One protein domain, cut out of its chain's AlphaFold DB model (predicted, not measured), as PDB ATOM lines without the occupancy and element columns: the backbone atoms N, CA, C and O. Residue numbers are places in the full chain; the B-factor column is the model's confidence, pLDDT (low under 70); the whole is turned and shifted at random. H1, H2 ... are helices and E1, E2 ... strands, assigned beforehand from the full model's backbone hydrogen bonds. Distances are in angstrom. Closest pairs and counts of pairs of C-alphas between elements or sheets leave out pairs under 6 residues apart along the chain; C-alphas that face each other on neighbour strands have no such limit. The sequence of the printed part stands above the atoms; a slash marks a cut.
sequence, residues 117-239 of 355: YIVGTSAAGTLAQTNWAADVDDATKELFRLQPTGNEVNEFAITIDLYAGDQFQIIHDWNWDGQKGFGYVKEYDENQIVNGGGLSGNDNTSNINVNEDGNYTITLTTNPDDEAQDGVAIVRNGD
ATOM      1  N   TYR A 117     203.089 188.256 131.141       98.69
ATOM      2  CA  TYR A 117     202.037 187.596 130.368       98.69
ATOM      3  C   TYR A 117     200.667 188.168 130.708       98.69
ATOM      4  O   TYR A 117     200.385 188.427 131.877       98.69
ATOM      5  N   ILE A 118     199.796 188.290 129.709       98.44
ATOM      6  CA  ILE A 118     198.357 188.445 129.939       98.44
ATOM      7  C   ILE A 118     197.734 187.063 130.170       98.44
ATOM      8  O   ILE A 118     197.969 186.138 129.398       98.44
ATOM      9  N   VAL A 119     196.941 186.910 131.231       97.31
ATOM     10  CA  VAL A 119     196.200 185.673 131.526       97.31
ATOM     11  C   VAL A 119     194.778 185.994 131.958       97.31
ATOM     12  O   VAL A 119     194.539 186.992 132.636       97.31
ATOM     13  N   GLY A 120     193.822 185.157 131.573       95.00
ATOM     14  CA  GLY A 120     192.418 185.476 131.750       95.00
ATOM     15  C   GLY A 120     191.452 184.443 131.190       95.00
ATOM     16  O   GLY A 120     191.782 183.270 131.010       95.00
ATOM     17  N   THR A 121     190.241 184.917 130.920       90.31
ATOM     18  CA  THR A 121     189.152 184.176 130.287       90.31
ATOM     19  C   THR A 121     188.673 184.898 129.050       90.31
ATOM     20  O   THR A 121     188.606 186.126 129.032       90.31
ATOM     21  N   SER A 122     188.230 184.114 128.075       91.38
ATOM     22  CA  SER A 122     187.434 184.606 126.965       91.38
ATOM     23  C   SER A 122     186.379 183.583 126.573       91.38
ATOM     24  O   SER A 122     186.602 182.380 126.703       91.38
ATOM     25  N   ALA A 123     185.226 184.057 126.105       84.38
ATOM     26  CA  ALA A 123     184.205 183.202 125.500       84.38
ATOM     27  C   ALA A 123     184.423 182.999 123.988       84.38
ATOM     28  O   ALA A 123     183.855 182.078 123.405       84.38
ATOM     29  N   ALA A 124     185.208 183.872 123.353       82.88
ATOM     30  CA  ALA A 124     185.277 183.998 121.897       82.88
ATOM     31  C   ALA A 124     186.712 184.085 121.346       82.88
ATOM     32  O   ALA A 124     186.942 183.760 120.186       82.88
ATOM     33  N   GLY A 125     187.670 184.517 122.164       88.12
ATOM     34  CA  GLY A 125     189.050 184.783 121.787       88.12
ATOM     35  C   GLY A 125     190.056 183.779 122.338       88.12
ATOM     36  O   GLY A 125     189.776 182.956 123.211       88.12
ATOM     37  N   THR A 126     191.290 183.894 121.851       91.00
ATOM     38  CA  THR A 126     192.398 183.004 122.219       91.00
ATOM     39  C   THR A 126     192.804 183.118 123.684       91.00
ATOM     40  O   THR A 126     193.343 182.153 124.218       91.00
ATOM     41  N   LEU A 127     192.496 184.229 124.366       94.62
ATOM     42  CA  LEU A 127     192.792 184.431 125.790       94.62
ATOM     43  C   LEU A 127     192.266 183.285 126.679       94.62
ATOM     44  O   LEU A 127     192.892 182.973 127.693       94.62
ATOM     45  N   ALA A 128     191.191 182.600 126.266       91.44
ATOM     46  CA  ALA A 128     190.668 181.402 126.927       91.44
ATOM     47  C   ALA A 128     191.727 180.303 127.140       91.44
ATOM     48  O   ALA A 128     191.676 179.592 128.140       91.44
ATOM     49  N   GLN A 129     192.719 180.199 126.246       90.50
ATOM     50  CA  GLN A 129     193.805 179.218 126.331       90.50
ATOM     51  C   GLN A 129     194.684 179.418 127.567       90.50
ATOM     52  O   GLN A 129     195.285 178.466 128.044       90.50
ATOM     53  N   THR A 130     194.764 180.637 128.106       92.81
ATOM     54  CA  THR A 130     195.548 180.900 129.321       92.81
ATOM     55  C   THR A 130     194.872 180.360 130.579       92.81
ATOM     56  O   THR A 130     195.568 180.062 131.548       92.81
ATOM     57  N   ASN A 131     193.534 180.254 130.561       88.12
ATOM     58  CA  ASN A 131     192.674 179.753 131.633       88.12
ATOM     59  C   ASN A 131     193.160 180.151 133.038       88.12
ATOM     60  O   ASN A 131     193.447 179.295 133.874       88.12
ATOM     61  N   TRP A 132     193.329 181.458 133.270       91.62
ATOM     62  CA  TRP A 132     193.853 181.990 134.536       91.62
ATOM     63  C   TRP A 132     195.180 181.348 134.993       91.62
ATOM     64  O   TRP A 132     195.340 180.961 136.151       91.62
ATOM     65  N   ALA A 133     196.144 181.257 134.076       92.62
ATOM     66  CA  ALA A 133     197.455 180.651 134.306       92.62
ATOM     67  C   ALA A 133     197.393 179.171 134.730       92.62
ATOM     68  O   ALA A 133     198.181 178.720 135.566       92.62
ATOM     69  N   ALA A 134     196.476 178.401 134.136       88.00
ATOM     70  CA  ALA A 134     196.476 176.945 134.249       88.00
ATOM     71  C   ALA A 134     197.788 176.332 133.717       88.00
ATOM     72  O   ALA A 134     198.624 177.010 133.107       88.00
ATOM     73  N   ASP A 135     197.983 175.035 133.957       90.88
ATOM     74  CA  ASP A 135     199.130 174.315 133.405       90.88
ATOM     75  C   ASP A 135     198.946 174.131 131.892       90.88
ATOM     76  O   ASP A 135     198.180 173.281 131.442       90.88
ATOM     77  N   VAL A 136     199.618 174.983 131.119       89.56
ATOM     78  CA  VAL A 136     199.620 174.983 129.651       89.56
ATOM     79  C   VAL A 136     201.052 174.903 129.138       89.56
ATOM     80  O   VAL A 136     202.012 175.238 129.845       89.56
ATOM     81  N   ASP A 137     201.218 174.451 127.900       90.06
ATOM     82  CA  ASP A 137     202.537 174.306 127.299       90.06
ATOM     83  C   ASP A 137     203.209 175.665 127.031       90.06
ATOM     84  O   ASP A 137     202.563 176.704 126.888       90.06
ATOM     85  N   ASP A 138     204.539 175.663 126.945       92.88
ATOM     86  CA  ASP A 138     205.318 176.897 126.797       92.88
ATOM     87  C   ASP A 138     205.069 177.622 125.465       92.88
ATOM     88  O   ASP A 138     205.251 178.840 125.402       92.88
ATOM     89  N   ALA A 139     204.642 176.918 124.408       92.56
ATOM     90  CA  ALA A 139     204.304 177.575 123.149       92.56
ATOM     91  C   ALA A 139     203.007 178.379 123.295       92.56
ATOM     92  O   ALA A 139     202.948 179.505 122.809       92.56
ATOM     93  N   THR A 140     202.024 177.847 124.027       89.94
ATOM     94  CA  THR A 140     200.807 178.579 124.397       89.94
ATOM     95  C   THR A 140     201.134 179.806 125.248       89.94
ATOM     96  O   THR A 140     200.674 180.897 124.925       89.94
ATOM     97  N   LYS A 141     201.986 179.685 126.279       95.62
ATOM     98  CA  LYS A 141     202.385 180.838 127.119       95.62
ATOM     99  C   LYS A 141     202.983 181.978 126.295       95.62
ATOM    100  O   LYS A 141     202.637 183.137 126.503       95.62
ATOM    101  N   GLU A 142     203.863 181.658 125.346       96.19
ATOM    102  CA  GLU A 142     204.555 182.665 124.531       96.19
ATOM    103  C   GLU A 142     203.596 183.477 123.639       96.19
ATOM    104  O   GLU A 142     203.895 184.631 123.341       96.19
ATOM    105  N   LEU A 143     202.417 182.946 123.279       95.19
ATOM    106  CA  LEU A 143     201.391 183.702 122.537       95.19
ATOM    107  C   LEU A 143     200.854 184.911 123.317       95.19
ATOM    108  O   LEU A 143     200.405 185.879 122.707       95.19
ATOM    109  N   PHE A 144     200.908 184.860 124.649       98.12
ATOM    110  CA  PHE A 144     200.356 185.879 125.546       98.12
ATOM    111  C   PHE A 144     201.437 186.687 126.259       98.12
ATOM    112  O   PHE A 144     201.156 187.440 127.193       98.12
ATOM    113  N   ARG A 145     202.692 186.532 125.839       98.44
ATOM    114  CA  ARG A 145     203.817 187.232 126.438       98.44
ATOM    115  C   ARG A 145     203.882 188.680 125.962       98.44
ATOM    116  O   ARG A 145     203.903 188.947 124.760       98.44
ATOM    117  N   LEU A 146     204.000 189.608 126.906       98.69
ATOM    118  CA  LEU A 146     204.337 190.996 126.622       98.69
ATOM    119  C   LEU A 146     205.817 191.073 126.230       98.69
ATOM    120  O   LEU A 146     206.700 190.564 126.925       98.69
ATOM    121  N   GLN A 147     206.088 191.711 125.097       97.88
ATOM    122  CA  GLN A 147     207.424 191.829 124.524       97.88
ATOM    123  C   GLN A 147     208.020 193.201 124.857       97.88
ATOM    124  O   GLN A 147     207.287 194.188 124.814       97.88
ATOM    125  N   PRO A 148     209.332 193.307 125.140       95.75
ATOM    126  CA  PRO A 148     209.980 194.602 125.322       95.75
ATOM    127  C   PRO A 148     209.733 195.510 124.114       95.75
ATOM    128  O   PRO A 148     209.951 195.093 122.972       95.75
ATOM    129  N   THR A 149     209.303 196.746 124.349       92.25
ATOM    130  CA  THR A 149     209.023 197.694 123.256       92.25
ATOM    131  C   THR A 149     210.309 198.244 122.645       92.25
ATOM    132  O   THR A 149     210.368 198.532 121.449       92.25
ATOM    133  N   GLY A 150     211.354 198.373 123.470       86.50
ATOM    134  CA  GLY A 150     212.618 199.015 123.120       86.50
ATOM    135  C   GLY A 150     212.550 200.545 123.058       86.50
ATOM    136  O   GLY A 150     213.546 201.153 122.664       86.50
ATOM    137  N   ASN A 151     211.414 201.152 123.419       77.44
ATOM    138  CA  ASN A 151     211.269 202.608 123.493       77.44
ATOM    139  C   ASN A 151     211.811 203.144 124.821       77.44
ATOM    140  O   ASN A 151     212.605 204.078 124.812       77.44
ATOM    141  N   GLU A 152     211.437 202.495 125.925       80.94
ATOM    142  CA  GLU A 152     211.816 202.849 127.294       80.94
ATOM    143  C   GLU A 152     212.355 201.620 128.047       80.94
ATOM    144  O   GLU A 152     212.146 200.468 127.645       80.94
ATOM    145  N   VAL A 153     213.089 201.852 129.139       86.44
ATOM    146  CA  VAL A 153     213.534 200.772 130.036       86.44
ATOM    147  C   VAL A 153     212.312 200.198 130.755       86.44
ATOM    148  O   VAL A 153     211.478 200.951 131.241       86.44
ATOM    149  N   ASN A 154     212.226 198.865 130.840       94.00
ATOM    150  CA  ASN A 154     211.141 198.141 131.515       94.00
ATOM    151  C   ASN A 154     209.730 198.419 130.965       94.00
ATOM    152  O   ASN A 154     208.743 198.289 131.689       94.00
ATOM    153  N   GLU A 155     209.632 198.769 129.682       95.19
ATOM    154  CA  GLU A 155     208.364 198.866 128.967       95.19
ATOM    155  C   GLU A 155     208.148 197.614 128.105       95.19
ATOM    156  O   GLU A 155     208.972 197.251 127.254       95.19
ATOM    157  N   PHE A 156     207.015 196.950 128.316       98.44
ATOM    158  CA  PHE A 156     206.615 195.732 127.623       98.44
ATOM    159  C   PHE A 156     205.225 195.913 127.026       98.44
ATOM    160  O   PHE A 156     204.362 196.514 127.653       98.44
ATOM    161  N   ALA A 157     204.968 195.355 125.846       98.44
ATOM    162  CA  ALA A 157     203.657 195.443 125.224       98.44
ATOM    163  C   ALA A 157     203.223 194.144 124.549       98.44
ATOM    164  O   ALA A 157     204.035 193.370 124.037       98.44
ATOM    165  N   ILE A 158     201.911 193.940 124.498       98.69
ATOM    166  CA  ILE A 158     201.261 192.946 123.647       98.69
ATOM    167  C   ILE A 158     200.149 193.622 122.855       98.69
ATOM    168  O   ILE A 158     199.484 194.531 123.345       98.69
ATOM    169  N   THR A 159     199.958 193.188 121.611       98.06
ATOM    170  CA  THR A 159     198.771 193.535 120.826       98.06
ATOM    171  C   THR A 159     197.956 192.274 120.605       98.06
ATOM    172  O   THR A 159     198.484 191.295 120.079       98.06
ATOM    173  N   ILE A 160     196.700 192.289 121.038       97.25
ATOM    174  CA  ILE A 160     195.841 191.110 121.106       97.25
ATOM    175  C   ILE A 160     194.384 191.499 120.850       97.25
ATOM    176  O   ILE A 160     193.950 192.592 121.209       97.25
ATOM    177  N   ASP A 161     193.637 190.599 120.219       97.12
ATOM    178  CA  ASP A 161     192.189 190.735 120.095       97.12
ATOM    179  C   ASP A 161     191.517 190.303 121.397       97.12
ATOM    180  O   ASP A 161     191.742 189.190 121.878       97.12
ATOM    181  N   LEU A 162     190.690 191.188 121.946       97.19
ATOM    182  CA  LEU A 162     189.873 190.942 123.127       97.19
ATOM    183  C   LEU A 162     188.410 191.209 122.794       97.19
ATOM    184  O   LEU A 162     188.085 192.079 121.982       97.19
ATOM    185  N   TYR A 163     187.535 190.468 123.452       95.81
ATOM    186  CA  TYR A 163     186.101 190.490 123.208       95.81
ATOM    187  C   TYR A 163     185.360 190.961 124.457       95.81
ATOM    188  O   TYR A 163     185.824 190.797 125.585       95.81
ATOM    189  N   ALA A 164     184.194 191.565 124.268       94.88
ATOM    190  CA  ALA A 164     183.328 191.978 125.356       94.88
ATOM    191  C   ALA A 164     182.991 190.774 126.251       94.88
ATOM    192  O   ALA A 164     182.531 189.730 125.785       94.88
ATOM    193  N   GLY A 165     183.205 190.933 127.556       91.88
ATOM    194  CA  GLY A 165     183.088 189.872 128.556       91.88
ATOM    195  C   GLY A 165     184.413 189.198 128.917       91.88
ATOM    196  O   GLY A 165     184.453 188.486 129.925       91.88
ATOM    197  N   ASP A 166     185.489 189.443 128.165       96.19
ATOM    198  CA  ASP A 166     186.820 188.972 128.535       96.19
ATOM    199  C   ASP A 166     187.260 189.599 129.861       96.19
ATOM    200  O   ASP A 166     186.954 190.754 130.179       96.19
ATOM    201  N   GLN A 167     187.993 188.813 130.643       95.62
ATOM    202  CA  GLN A 167     188.561 189.237 131.921       95.62
ATOM    203  C   GLN A 167     190.007 188.793 131.969       95.62
ATOM    204  O   GLN A 167     190.293 187.648 131.625       95.62
ATOM    205  N   PHE A 168     190.907 189.658 132.421       97.56
ATOM    206  CA  PHE A 168     192.318 189.307 132.521       97.56
ATOM    207  C   PHE A 168     193.051 190.038 133.643       97.56
ATOM    208  O   PHE A 168     192.562 191.007 134.228       97.56
ATOM    209  N   GLN A 169     194.255 189.551 133.922       97.56
ATOM    210  CA  GLN A 169     195.298 190.210 134.699       97.56
ATOM    211  C   GLN A 169     196.641 190.009 133.994       97.56
ATOM    212  O   GLN A 169     196.770 189.156 133.113       97.56
ATOM    213  N   ILE A 170     197.647 190.790 134.383       98.56
ATOM    214  CA  ILE A 170     199.015 190.611 133.896       98.56
ATOM    215  C   ILE A 170     199.837 189.976 135.016       98.56
ATOM    216  O   ILE A 170     199.816 190.443 136.153       98.56
ATOM    217  N   ILE A 171     200.546 188.898 134.709       97.94
ATOM    218  CA  ILE A 171     201.373 188.157 135.667       97.94
ATOM    219  C   ILE A 171     202.795 188.015 135.146       97.94
ATOM    220  O   ILE A 171     203.030 188.176 133.948       97.94
ATOM    221  N   HIS A 172     203.735 187.665 136.020       97.75
ATOM    222  CA  HIS A 172     205.096 187.374 135.596       97.75
ATOM    223  C   HIS A 172     205.502 185.932 135.871       97.75
ATOM    224  O   HIS A 172     205.049 185.314 136.826       97.75
ATOM    225  N   ASP A 173     206.359 185.390 135.007       96.81
ATOM    226  CA  ASP A 173     206.949 184.053 135.129       96.81
ATOM    227  C   ASP A 173     205.907 182.944 135.384       96.81
ATOM    228  O   ASP A 173     206.185 181.952 136.058       96.81
ATOM    229  N   TRP A 174     204.697 183.129 134.838       95.38
ATOM    230  CA  TRP A 174     203.531 182.264 135.050       95.38
ATOM    231  C   TRP A 174     203.168 182.065 136.539       95.38
ATOM    232  O   TRP A 174     202.751 180.985 136.960       95.38
ATOM    233  N   ASN A 175     203.359 183.107 137.352       94.69
ATOM    234  CA  ASN A 175     203.122 183.134 138.791       94.69
ATOM    235  C   ASN A 175     202.289 184.362 139.188       94.69
ATOM    236  O   ASN A 175     202.451 185.445 138.638       94.69
ATOM    237  N   TRP A 176     201.406 184.182 140.167       91.88
ATOM    238  CA  TRP A 176     200.511 185.216 140.681       91.88
ATOM    239  C   TRP A 176     201.182 186.238 141.608       91.88
ATOM    240  O   TRP A 176     200.622 187.308 141.827       91.88
ATOM    241  N   ASP A 177     202.359 185.945 142.161       90.62
ATOM    242  CA  ASP A 177     203.088 186.922 142.976       90.62
ATOM    243  C   ASP A 177     203.383 188.190 142.155       90.62
ATOM    244  O   ASP A 177     203.804 188.101 141.006       90.62
ATOM    245  N   GLY A 178     203.094 189.374 142.704       90.19
ATOM    246  CA  GLY A 178     203.282 190.646 141.990       90.19
ATOM    247  C   GLY A 178     202.381 190.868 140.761       90.19
ATOM    248  O   GLY A 178     202.743 191.660 139.883       90.19
ATOM    249  N   GLN A 179     201.233 190.184 140.667       94.25
ATOM    250  CA  GLN A 179     200.239 190.384 139.602       94.25
ATOM    251  C   GLN A 179     199.785 191.847 139.462       94.25
ATOM    252  O   GLN A 179     199.704 192.595 140.438       94.25
ATOM    253  N   LYS A 180     199.411 192.229 138.242       96.06
ATOM    254  CA  LYS A 180     198.882 193.549 137.902       96.06
ATOM    255  C   LYS A 180     197.430 193.429 137.455       96.06
ATOM    256  O   LYS A 180     197.125 192.945 136.364       96.06
ATOM    257  N   GLY A 181     196.539 193.833 138.350       93.75
ATOM    258  CA  GLY A 181     195.112 194.004 138.109       93.75
ATOM    259  C   GLY A 181     194.731 195.447 137.774       93.75
ATOM    260  O   GLY A 181     195.588 196.296 137.529       93.75
ATOM    261  N   PHE A 182     193.429 195.736 137.809       93.38
ATOM    262  CA  PHE A 182     192.863 197.023 137.388       93.38
ATOM    263  C   PHE A 182     193.465 198.256 138.085       93.38
ATOM    264  O   PHE A 182     193.597 199.302 137.464       93.38
ATOM    265  N   GLY A 183     193.896 198.152 139.345       90.44
ATOM    266  CA  GLY A 183     194.495 199.264 140.101       90.44
ATOM    267  C   GLY A 183     195.799 199.815 139.503       90.44
ATOM    268  O   GLY A 183     196.187 200.951 139.793       90.44
ATOM    269  N   TYR A 184     196.448 199.041 138.627       94.31
ATOM    270  CA  TYR A 184     197.614 199.482 137.865       94.31
ATOM    271  C   TYR A 184     197.255 200.125 136.520       94.31
ATOM    272  O   TYR A 184     198.131 200.712 135.896       94.31
ATOM    273  N   VAL A 185     196.000 200.061 136.066       95.12
ATOM    274  CA  VAL A 185     195.576 200.659 134.792       95.12
ATOM    275  C   VAL A 185     195.445 202.175 134.960       95.12
ATOM    276  O   VAL A 185     194.614 202.654 135.729       95.12
ATOM    277  N   LYS A 186     196.296 202.931 134.259       91.81
ATOM    278  CA  LYS A 186     196.381 204.402 134.344       91.81
ATOM    279  C   LYS A 186     195.799 205.097 133.120       91.81
ATOM    280  O   LYS A 186     195.197 206.156 133.248       91.81
ATOM    281  N   GLU A 187     195.930 204.479 131.950       93.81
ATOM    282  CA  GLU A 187     195.444 205.029 130.683       93.81
ATOM    283  C   GLU A 187     194.521 204.020 130.003       93.81
ATOM    284  O   GLU A 187     194.953 202.931 129.628       93.81
ATOM    285  N   TYR A 188     193.238 204.361 129.882       96.94
ATOM    286  CA  TYR A 188     192.216 203.517 129.263       96.94
ATOM    287  C   TYR A 188     190.962 204.336 128.918       96.94
ATOM    288  O   TYR A 188     190.760 205.433 129.442       96.94
ATOM    289  N   ASP A 189     190.102 203.794 128.054       96.75
ATOM    290  CA  ASP A 189     188.739 204.297 127.843       96.75
ATOM    291  C   ASP A 189     187.772 203.556 128.780       96.75
ATOM    292  O   ASP A 189     187.628 202.334 128.703       96.75
ATOM    293  N   GLU A 190     187.091 204.294 129.658       93.56
ATOM    294  CA  GLU A 190     186.152 203.755 130.655       93.56
ATOM    295  C   GLU A 190     184.921 203.055 130.050       93.56
ATOM    296  O   GLU A 190     184.249 202.280 130.731       93.56
ATOM    297  N   ASN A 191     184.614 203.302 128.772       94.25
ATOM    298  CA  ASN A 191     183.550 202.584 128.070       94.25
ATOM    299  C   ASN A 191     184.017 201.207 127.580       94.25
ATOM    300  O   ASN A 191     183.190 200.312 127.412       94.25
ATOM    301  N   GLN A 192     185.325 201.037 127.368       95.69
ATOM    302  CA  GLN A 192     185.939 199.826 126.817       95.69
ATOM    303  C   GLN A 192     186.466 198.904 127.909       95.69
ATOM    304  O   GLN A 192     186.375 197.687 127.771       95.69
ATOM    305  N   ILE A 193     187.008 199.475 128.985       97.31
ATOM    306  CA  ILE A 193     187.680 198.745 130.058       97.31
ATOM    307  C   ILE A 193     187.106 199.178 131.405       97.31
ATOM    308  O   ILE A 193     187.012 200.368 131.701       97.31
ATOM    309  N   VAL A 194     186.740 198.208 132.244       91.50
ATOM    310  CA  VAL A 194     186.180 198.464 133.578       91.50
ATOM    311  C   VAL A 194     186.803 197.573 134.642       91.50
ATOM    312  O   VAL A 194     187.307 196.484 134.364       91.50
ATOM    313  N   ASN A 195     186.736 198.034 135.890       89.31
ATOM    314  CA  ASN A 195     187.133 197.243 137.046       89.31
ATOM    315  C   ASN A 195     186.148 196.079 137.234       89.31
ATOM    316  O   ASN A 195     184.974 196.297 137.542       89.31
ATOM    317  N   GLY A 196     186.623 194.845 137.059       81.12
ATOM    318  CA  GLY A 196     185.836 193.628 137.266       81.12
ATOM    319  C   GLY A 196     185.671 193.217 138.729       81.12
ATOM    320  O   GLY A 196     184.910 192.297 139.030       81.12
ATOM    321  N   GLY A 197     186.372 193.891 139.643       76.00
ATOM    322  CA  GLY A 197     186.512 193.493 141.035       76.00
ATOM    323  C   GLY A 197     187.439 192.286 141.218       76.00
ATOM    324  O   GLY A 197     187.980 191.720 140.269       76.00
ATOM    325  N   GLY A 198     187.638 191.892 142.474       64.75
ATOM    326  CA  GLY A 198     188.483 190.761 142.851       64.75
ATOM    327  C   GLY A 198     188.201 190.295 144.278       64.75
ATOM    328  O   GLY A 198     187.582 191.003 145.074       64.75
ATOM    329  N   LEU A 199     188.657 189.089 144.628       52.22
ATOM    330  CA  LEU A 199     188.401 188.474 145.942       52.22
ATOM    331  C   LEU A 199     189.113 189.181 147.109       52.22
ATOM    332  O   LEU A 199     188.731 189.016 148.266       52.22
ATOM    333  N   SER A 200     190.160 189.946 146.817       56.78
ATOM    334  CA  SER A 200     191.069 190.560 147.792       56.78
ATOM    335  C   SER A 200     190.624 191.942 148.290       56.78
ATOM    336  O   SER A 200     191.233 192.469 149.219       56.78
ATOM    337  N   GLY A 201     189.598 192.552 147.679       58.84
ATOM    338  CA  GLY A 201     189.151 193.916 147.996       58.84
ATOM    339  C   GLY A 201     190.159 195.025 147.655       58.84
ATOM    340  O   GLY A 201     189.954 196.162 148.073       58.84
ATOM    341  N   ASN A 202     191.237 194.705 146.927       78.00
ATOM    342  CA  ASN A 202     192.230 195.654 146.427       78.00
ATOM    343  C   ASN A 202     192.215 195.662 144.890       78.00
ATOM    344  O   ASN A 202     192.410 194.621 144.253       78.00
ATOM    345  N   ASP A 203     192.049 196.848 144.305       84.69
ATOM    346  CA  ASP A 203     192.019 197.059 142.858       84.69
ATOM    347  C   ASP A 203     193.301 196.587 142.160       84.69
ATOM    348  O   ASP A 203     193.221 196.051 141.056       84.69
ATOM    349  N   ASN A 204     194.464 196.641 142.821       88.56
ATOM    350  CA  ASN A 204     195.744 196.138 142.289       88.56
ATOM    351  C   ASN A 204     195.705 194.654 141.898       88.56
ATOM    352  O   ASN A 204     196.539 194.191 141.130       88.56
ATOM    353  N   THR A 205     194.730 193.913 142.414       87.31
ATOM    354  CA  THR A 205     194.511 192.486 142.130       87.31
ATOM    355  C   THR A 205     193.084 192.218 141.650       87.31
ATOM    356  O   THR A 205     192.634 191.074 141.661       87.31
ATOM    357  N   SER A 206     192.365 193.256 141.220       87.62
ATOM    358  CA  SER A 206     191.064 193.107 140.568       87.62
ATOM    359  C   SER A 206     191.224 192.779 139.090       87.62
ATOM    360  O   SER A 206     192.236 193.118 138.472       87.62
ATOM    361  N   ASN A 207     190.236 192.098 138.524       91.88
ATOM    362  CA  ASN A 207     190.220 191.763 137.108       91.88
ATOM    363  C   ASN A 207     190.061 193.027 136.259       91.88
ATOM    364  O   ASN A 207     189.363 193.971 136.641       91.88
ATOM    365  N   ILE A 208     190.697 193.021 135.095       97.31
ATOM    366  CA  ILE A 208     190.471 193.999 134.037       97.31
ATOM    367  C   ILE A 208     189.419 193.396 133.109       97.31
ATOM    368  O   ILE A 208     189.675 192.360 132.494       97.31
ATOM    369  N   ASN A 209     188.240 194.013 133.036       95.88
ATOM    370  CA  ASN A 209     187.137 193.527 132.210       95.88
ATOM    371  C   ASN A 209     187.029 194.335 130.922       95.88
ATOM    372  O   ASN A 209     187.097 195.565 130.949       95.88
ATOM    373  N   VAL A 210     186.789 193.637 129.818       97.50
ATOM    374  CA  VAL A 210     186.586 194.219 128.491       97.50
ATOM    375  C   VAL A 210     185.088 194.334 128.217       97.50
ATOM    376  O   VAL A 210     184.347 193.364 128.354       97.50
ATOM    377  N   ASN A 211     184.625 195.518 127.827       95.38
ATOM    378  CA  ASN A 211     183.220 195.811 127.516       95.38
ATOM    379  C   ASN A 211     182.949 195.968 126.016       95.38
ATOM    380  O   ASN A 211     181.791 195.943 125.601       95.38
ATOM    381  N   GLU A 212     183.994 196.144 125.209       95.56
ATOM    382  CA  GLU A 212     183.885 196.354 123.770       95.56
ATOM    383  C   GLU A 212     184.880 195.456 123.034       95.56
ATOM    384  O   GLU A 212     186.064 195.430 123.373       95.56
ATOM    385  N   ASP A 213     184.419 194.742 122.008       96.00
ATOM    386  CA  ASP A 213     185.297 193.960 121.137       96.00
ATOM    387  C   ASP A 213     186.345 194.869 120.487       96.00
ATOM    388  O   ASP A 213     186.040 195.973 120.017       96.00
ATOM    389  N   GLY A 214     187.587 194.412 120.393       96.94
ATOM    390  CA  GLY A 214     188.633 195.203 119.766       96.94
ATOM    391  C   GLY A 214     189.978 194.511 119.675       96.94
ATOM    392  O   GLY A 214     190.287 193.585 120.417       96.94
ATOM    393  N   ASN A 215     190.806 195.023 118.774       98.06
ATOM    394  CA  ASN A 215     192.239 194.805 118.835       98.06
ATOM    395  C   ASN A 215     192.830 195.824 119.814       98.06
ATOM    396  O   ASN A 215     192.715 197.026 119.576       98.06
ATOM    397  N   TYR A 216     193.450 195.368 120.897       98.50
ATOM    398  CA  TYR A 216     194.009 196.224 121.942       98.50
ATOM    399  C   TYR A 216     195.527 196.100 121.997       98.50
ATOM    400  O   TYR A 216     196.068 194.999 121.918       98.50
ATOM    401  N   THR A 217     196.216 197.224 122.189       98.56
ATOM    402  CA  THR A 217     197.598 197.241 122.671       98.56
ATOM    403  C   THR A 217     197.585 197.498 124.169       98.56
ATOM    404  O   THR A 217     197.039 198.500 124.627       98.56
ATOM    405  N   ILE A 218     198.190 196.581 124.916       98.75
ATOM    406  CA  ILE A 218     198.391 196.681 126.358       98.75
ATOM    407  C   ILE A 218     199.878 196.901 126.584       98.75
ATOM    408  O   ILE A 218     200.682 196.055 126.186       98.75
ATOM    409  N   THR A 219     200.221 198.008 127.229       98.62
ATOM    410  CA  THR A 219     201.590 198.367 127.598       98.62
ATOM    411  C   THR A 219     201.720 198.321 129.114       98.62
ATOM    412  O   THR A 219     200.930 198.939 129.818       98.62
ATOM    413  N   LEU A 220     202.708 197.582 129.609       98.31
ATOM    414  CA  LEU A 220     203.112 197.523 131.007       98.31
ATOM    415  C   LEU A 220     204.454 198.239 131.161       98.31
ATOM    416  O   LEU A 220     205.426 197.867 130.502       98.31
ATOM    417  N   THR A 221     204.515 199.182 132.090       95.19
ATOM    418  CA  THR A 221     205.759 199.789 132.570       95.19
ATOM    419  C   THR A 221     206.023 199.299 133.984       95.19
ATOM    420  O   THR A 221     205.108 199.314 134.813       95.19
ATOM    421  N   THR A 222     207.251 198.857 134.268       94.31
ATOM    422  CA  THR A 222     207.628 198.377 135.605       94.31
ATOM    423  C   THR A 222     208.828 199.103 136.200       94.31
ATOM    424  O   THR A 222     209.775 199.503 135.521       94.31
ATOM    425  N   ASN A 223     208.819 199.211 137.523       91.25
ATOM    426  CA  ASN A 223     209.936 199.644 138.332       91.25
ATOM    427  C   ASN A 223     210.235 198.588 139.409       91.25
ATOM    428  O   ASN A 223     209.610 198.583 140.470       91.25
ATOM    429  N   PRO A 224     211.230 197.705 139.192       90.00
ATOM    430  CA  PRO A 224     211.635 196.720 140.194       90.00
ATOM    431  C   PRO A 224     212.081 197.321 141.533       90.00
ATOM    432  O   PRO A 224     212.080 196.615 142.543       90.00
ATOM    433  N   ASP A 225     212.481 198.595 141.546       86.31
ATOM    434  CA  ASP A 225     212.914 199.301 142.749       86.31
ATOM    435  C   ASP A 225     211.734 199.949 143.509       86.31
ATOM    436  O   ASP A 225     211.865 200.219 144.705       86.31
ATOM    437  N   ASP A 226     210.587 200.175 142.852       85.69
ATOM    438  CA  ASP A 226     209.383 200.785 143.434       85.69
ATOM    439  C   ASP A 226     208.107 200.409 142.653       85.69
ATOM    440  O   ASP A 226     207.676 201.118 141.745       85.69
ATOM    441  N   GLU A 227     207.458 199.311 143.048       86.19
ATOM    442  CA  GLU A 227     206.239 198.798 142.399       86.19
ATOM    443  C   GLU A 227     205.063 199.796 142.405       86.19
ATOM    444  O   GLU A 227     204.139 199.659 141.602       86.19
ATOM    445  N   ALA A 228     205.067 200.818 143.271       82.88
ATOM    446  CA  ALA A 228     204.035 201.858 143.238       82.88
ATOM    447  C   ALA A 228     204.064 202.683 141.937       82.88
ATOM    448  O   ALA A 228     203.085 203.361 141.626       82.88
ATOM    449  N   GLN A 229     205.167 202.612 141.186       85.50
ATOM    450  CA  GLN A 229     205.353 203.266 139.891       85.50
ATOM    451  C   GLN A 229     205.021 202.353 138.703       85.50
ATOM    452  O   GLN A 229     205.114 202.794 137.558       85.50
ATOM    453  N   ASP A 230     204.632 201.097 138.944       92.19
ATOM    454  CA  ASP A 230     204.169 200.218 137.873       92.19
ATOM    455  C   ASP A 230     202.856 200.766 137.287       92.19
ATOM    456  O   ASP A 230     201.979 201.270 137.999       92.19
ATOM    457  N   GLY A 231     202.697 200.641 135.973       94.06
ATOM    458  CA  GLY A 231     201.558 201.206 135.260       94.06
ATOM    459  C   GLY A 231     201.175 200.388 134.039       94.06
ATOM    460  O   GLY A 231     202.024 199.805 133.371       94.06
ATOM    461  N   VAL A 232     199.878 200.353 133.752       98.06
ATOM    462  CA  VAL A 232     199.309 199.697 132.577       98.06
ATOM    463  C   VAL A 232     198.538 200.724 131.753       98.06
ATOM    464  O   VAL A 232     197.662 201.420 132.271       98.06
ATOM    465  N   ALA A 233     198.844 200.791 130.461       97.62
ATOM    466  CA  ALA A 233     198.090 201.541 129.466       97.62
ATOM    467  C   ALA A 233     197.401 200.565 128.506       97.62
ATOM    468  O   ALA A 233     198.006 199.585 128.067       97.62
ATOM    469  N   ILE A 234     196.133 200.814 128.186       98.50
ATOM    470  CA  ILE A 234     195.314 199.965 127.316       98.50
ATOM    471  C   ILE A 234     194.675 200.842 126.246       98.50
ATOM    472  O   ILE A 234     193.858 201.712 126.540       98.50
ATOM    473  N   VAL A 235     195.030 200.588 124.987       98.12
ATOM    474  CA  VAL A 235     194.571 201.379 123.841       98.12
ATOM    475  C   VAL A 235     193.924 200.468 122.806       98.12
ATOM    476  O   VAL A 235     194.547 199.524 122.325       98.12
ATOM    477  N   ARG A 236     192.676 200.764 122.427       97.75
ATOM    478  CA  ARG A 236     191.989 200.086 121.319       97.75
ATOM    479  C   ARG A 236     192.497 200.611 119.975       97.75
ATOM    480  O   ARG A 236     192.378 201.797 119.672       97.75
ATOM    481  N   ASN A 237     193.005 199.714 119.138       97.12
ATOM    482  CA  ASN A 237     193.537 199.999 117.802       97.12
ATOM    483  C   ASN A 237     192.486 199.893 116.689       97.12
ATOM    484  O   ASN A 237     192.726 200.329 115.561       97.12
ATOM    485  N   GLY A 238     191.336 199.288 116.981       95.19
ATOM    486  CA  GLY A 238     190.277 199.030 116.014       95.19
ATOM    487  C   GLY A 238     189.479 197.787 116.377       95.19
ATOM    488  O   GLY A 238     189.531 197.317 117.511       95.19
ATOM    489  N   ASP A 239     188.740 197.272 115.402       96.00
ATOM    490  CA  ASP A 239     187.912 196.081 115.571       96.00
ATOM    491  C   ASP A 239     188.784 194.826 115.718       96.00
ATOM    492  O   ASP A 239     189.830 194.714 115.072       96.00
TER     493      ASP A 239
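AT A GLANCE: This is residues 117 to 239 of the 355 residues of an uncharacterized protein of Firmicutes bacterium CAG:534 (UniProt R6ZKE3). Two strongly twisted sheets lie face to face as a sandwich, the five strands E1, E3, E4, E6 and E7 on one side and the four strands E2, E8, E9 and E5 on the other. Two short helices, H1 and H2, lie by the E1 edge of the five-strand sheet, and an unnamed loop of residues 196 to 207 joins E6 to E7. The printed part has 123 residues, with two named helices and nine named strands in the order E1, H1, H2, E2, E3, E4, E5, E6, E7, E8, E9; under half of the residues, 61, are in named elements, and the class is mostly strand. The five-strand sheet is branched and antiparallel in its pairs, while the other runs E2, E8, E9, E5 and is mixed. The whole is compact and rounded, with a radius of gyration of the C-alphas of 13.3 A and spans of 38 by 34 by 33 A.

HOW THE PARTS SIT: In the branched sheet, E3, residues 167 to 172, has three neighbours. E1, residues 117 to 121, lies on one side of it, antiparallel at 152 degrees, with N 119 and O 169 2.9 A apart. On the other side lie E4, residues 175 to 180, and E7, residues 208 to 210. E3 and E4 form a hairpin, with N 180 and O 170 2.8 A apart, and N 168 of E3 is 3.0 A from O 208 of E7. E7 also forms a hairpin with E6, residues 193 to 195, where N 194 and O 209 are 3.0 A apart. In the second sheet, E8, residues 214 to 221, is antiparallel to E2, residues 155 to 162, at 161 degrees, with N 158 and O 218 3.0 A apart. E8 forms a hairpin with E9, residues 231 to 238, where N 219 and O 233 are 2.8 A apart. E5, residues 185 to 187, is parallel to E9 at 56 degrees, with N 186 and O 232 2.8 A apart. The parts of the two sheets that face each other are 10.2 A centre to centre, with best planes 16 degrees apart and strands at 32 degrees. H1, residues 126 to 130, is on the branched sheet but only just at the sheet's level, with a height over the sheet of 3.9 A; the closest C-alphas of E1 and H1, those of Thr 121 and Ala 128, are 4.6 A apart. H1 only grazes the second sheet, with residues 126 to 127. H2, residues 138 to 143, only grazes the branched sheet, with residues 141 to 143. H1 and H2 only just touch, with 3 pairs of C-alphas within 8 A, the closest those of Thr 130 and Lys 141 at 7.2 A. In H1, 0 of 1 O i to N i+4 pairs and 2 of 2 O i to N i+3 pairs are within hydrogen-bond range; in H2, 1 of 2 O i to N i+4 pairs is.

IN THESE COORDINATES: E1 begins at C-alpha 117, (202.037, 187.596, 130.368), and E9 ends at C-alpha 238, (190.277, 199.030, 116.014). From first to last C-alpha, E9 is 22.4 A long, E8 21.9 A, E2 20.9 A, E3 17.0 A, E1 13.3 A and E4 11.3 A. E3 begins at C-alpha 167, (188.561, 189.237, 131.921). The shorter elements are H2, 8.9 A, H1, 8.0 A, E6, 7.2 A, E7, 6.8 A, and E5, 6.0 A.

THE WHOLE: The two C-alphas farthest apart, those of Ala 124 and Asp 225, are 37.9 A apart. The printed part has no cut. The long links are H2 to E2, with 11 residues between them, and E6 to E7, with 12. The mean pLDDT of the printed part is 92.1, and residues 198 to 201 are under 70.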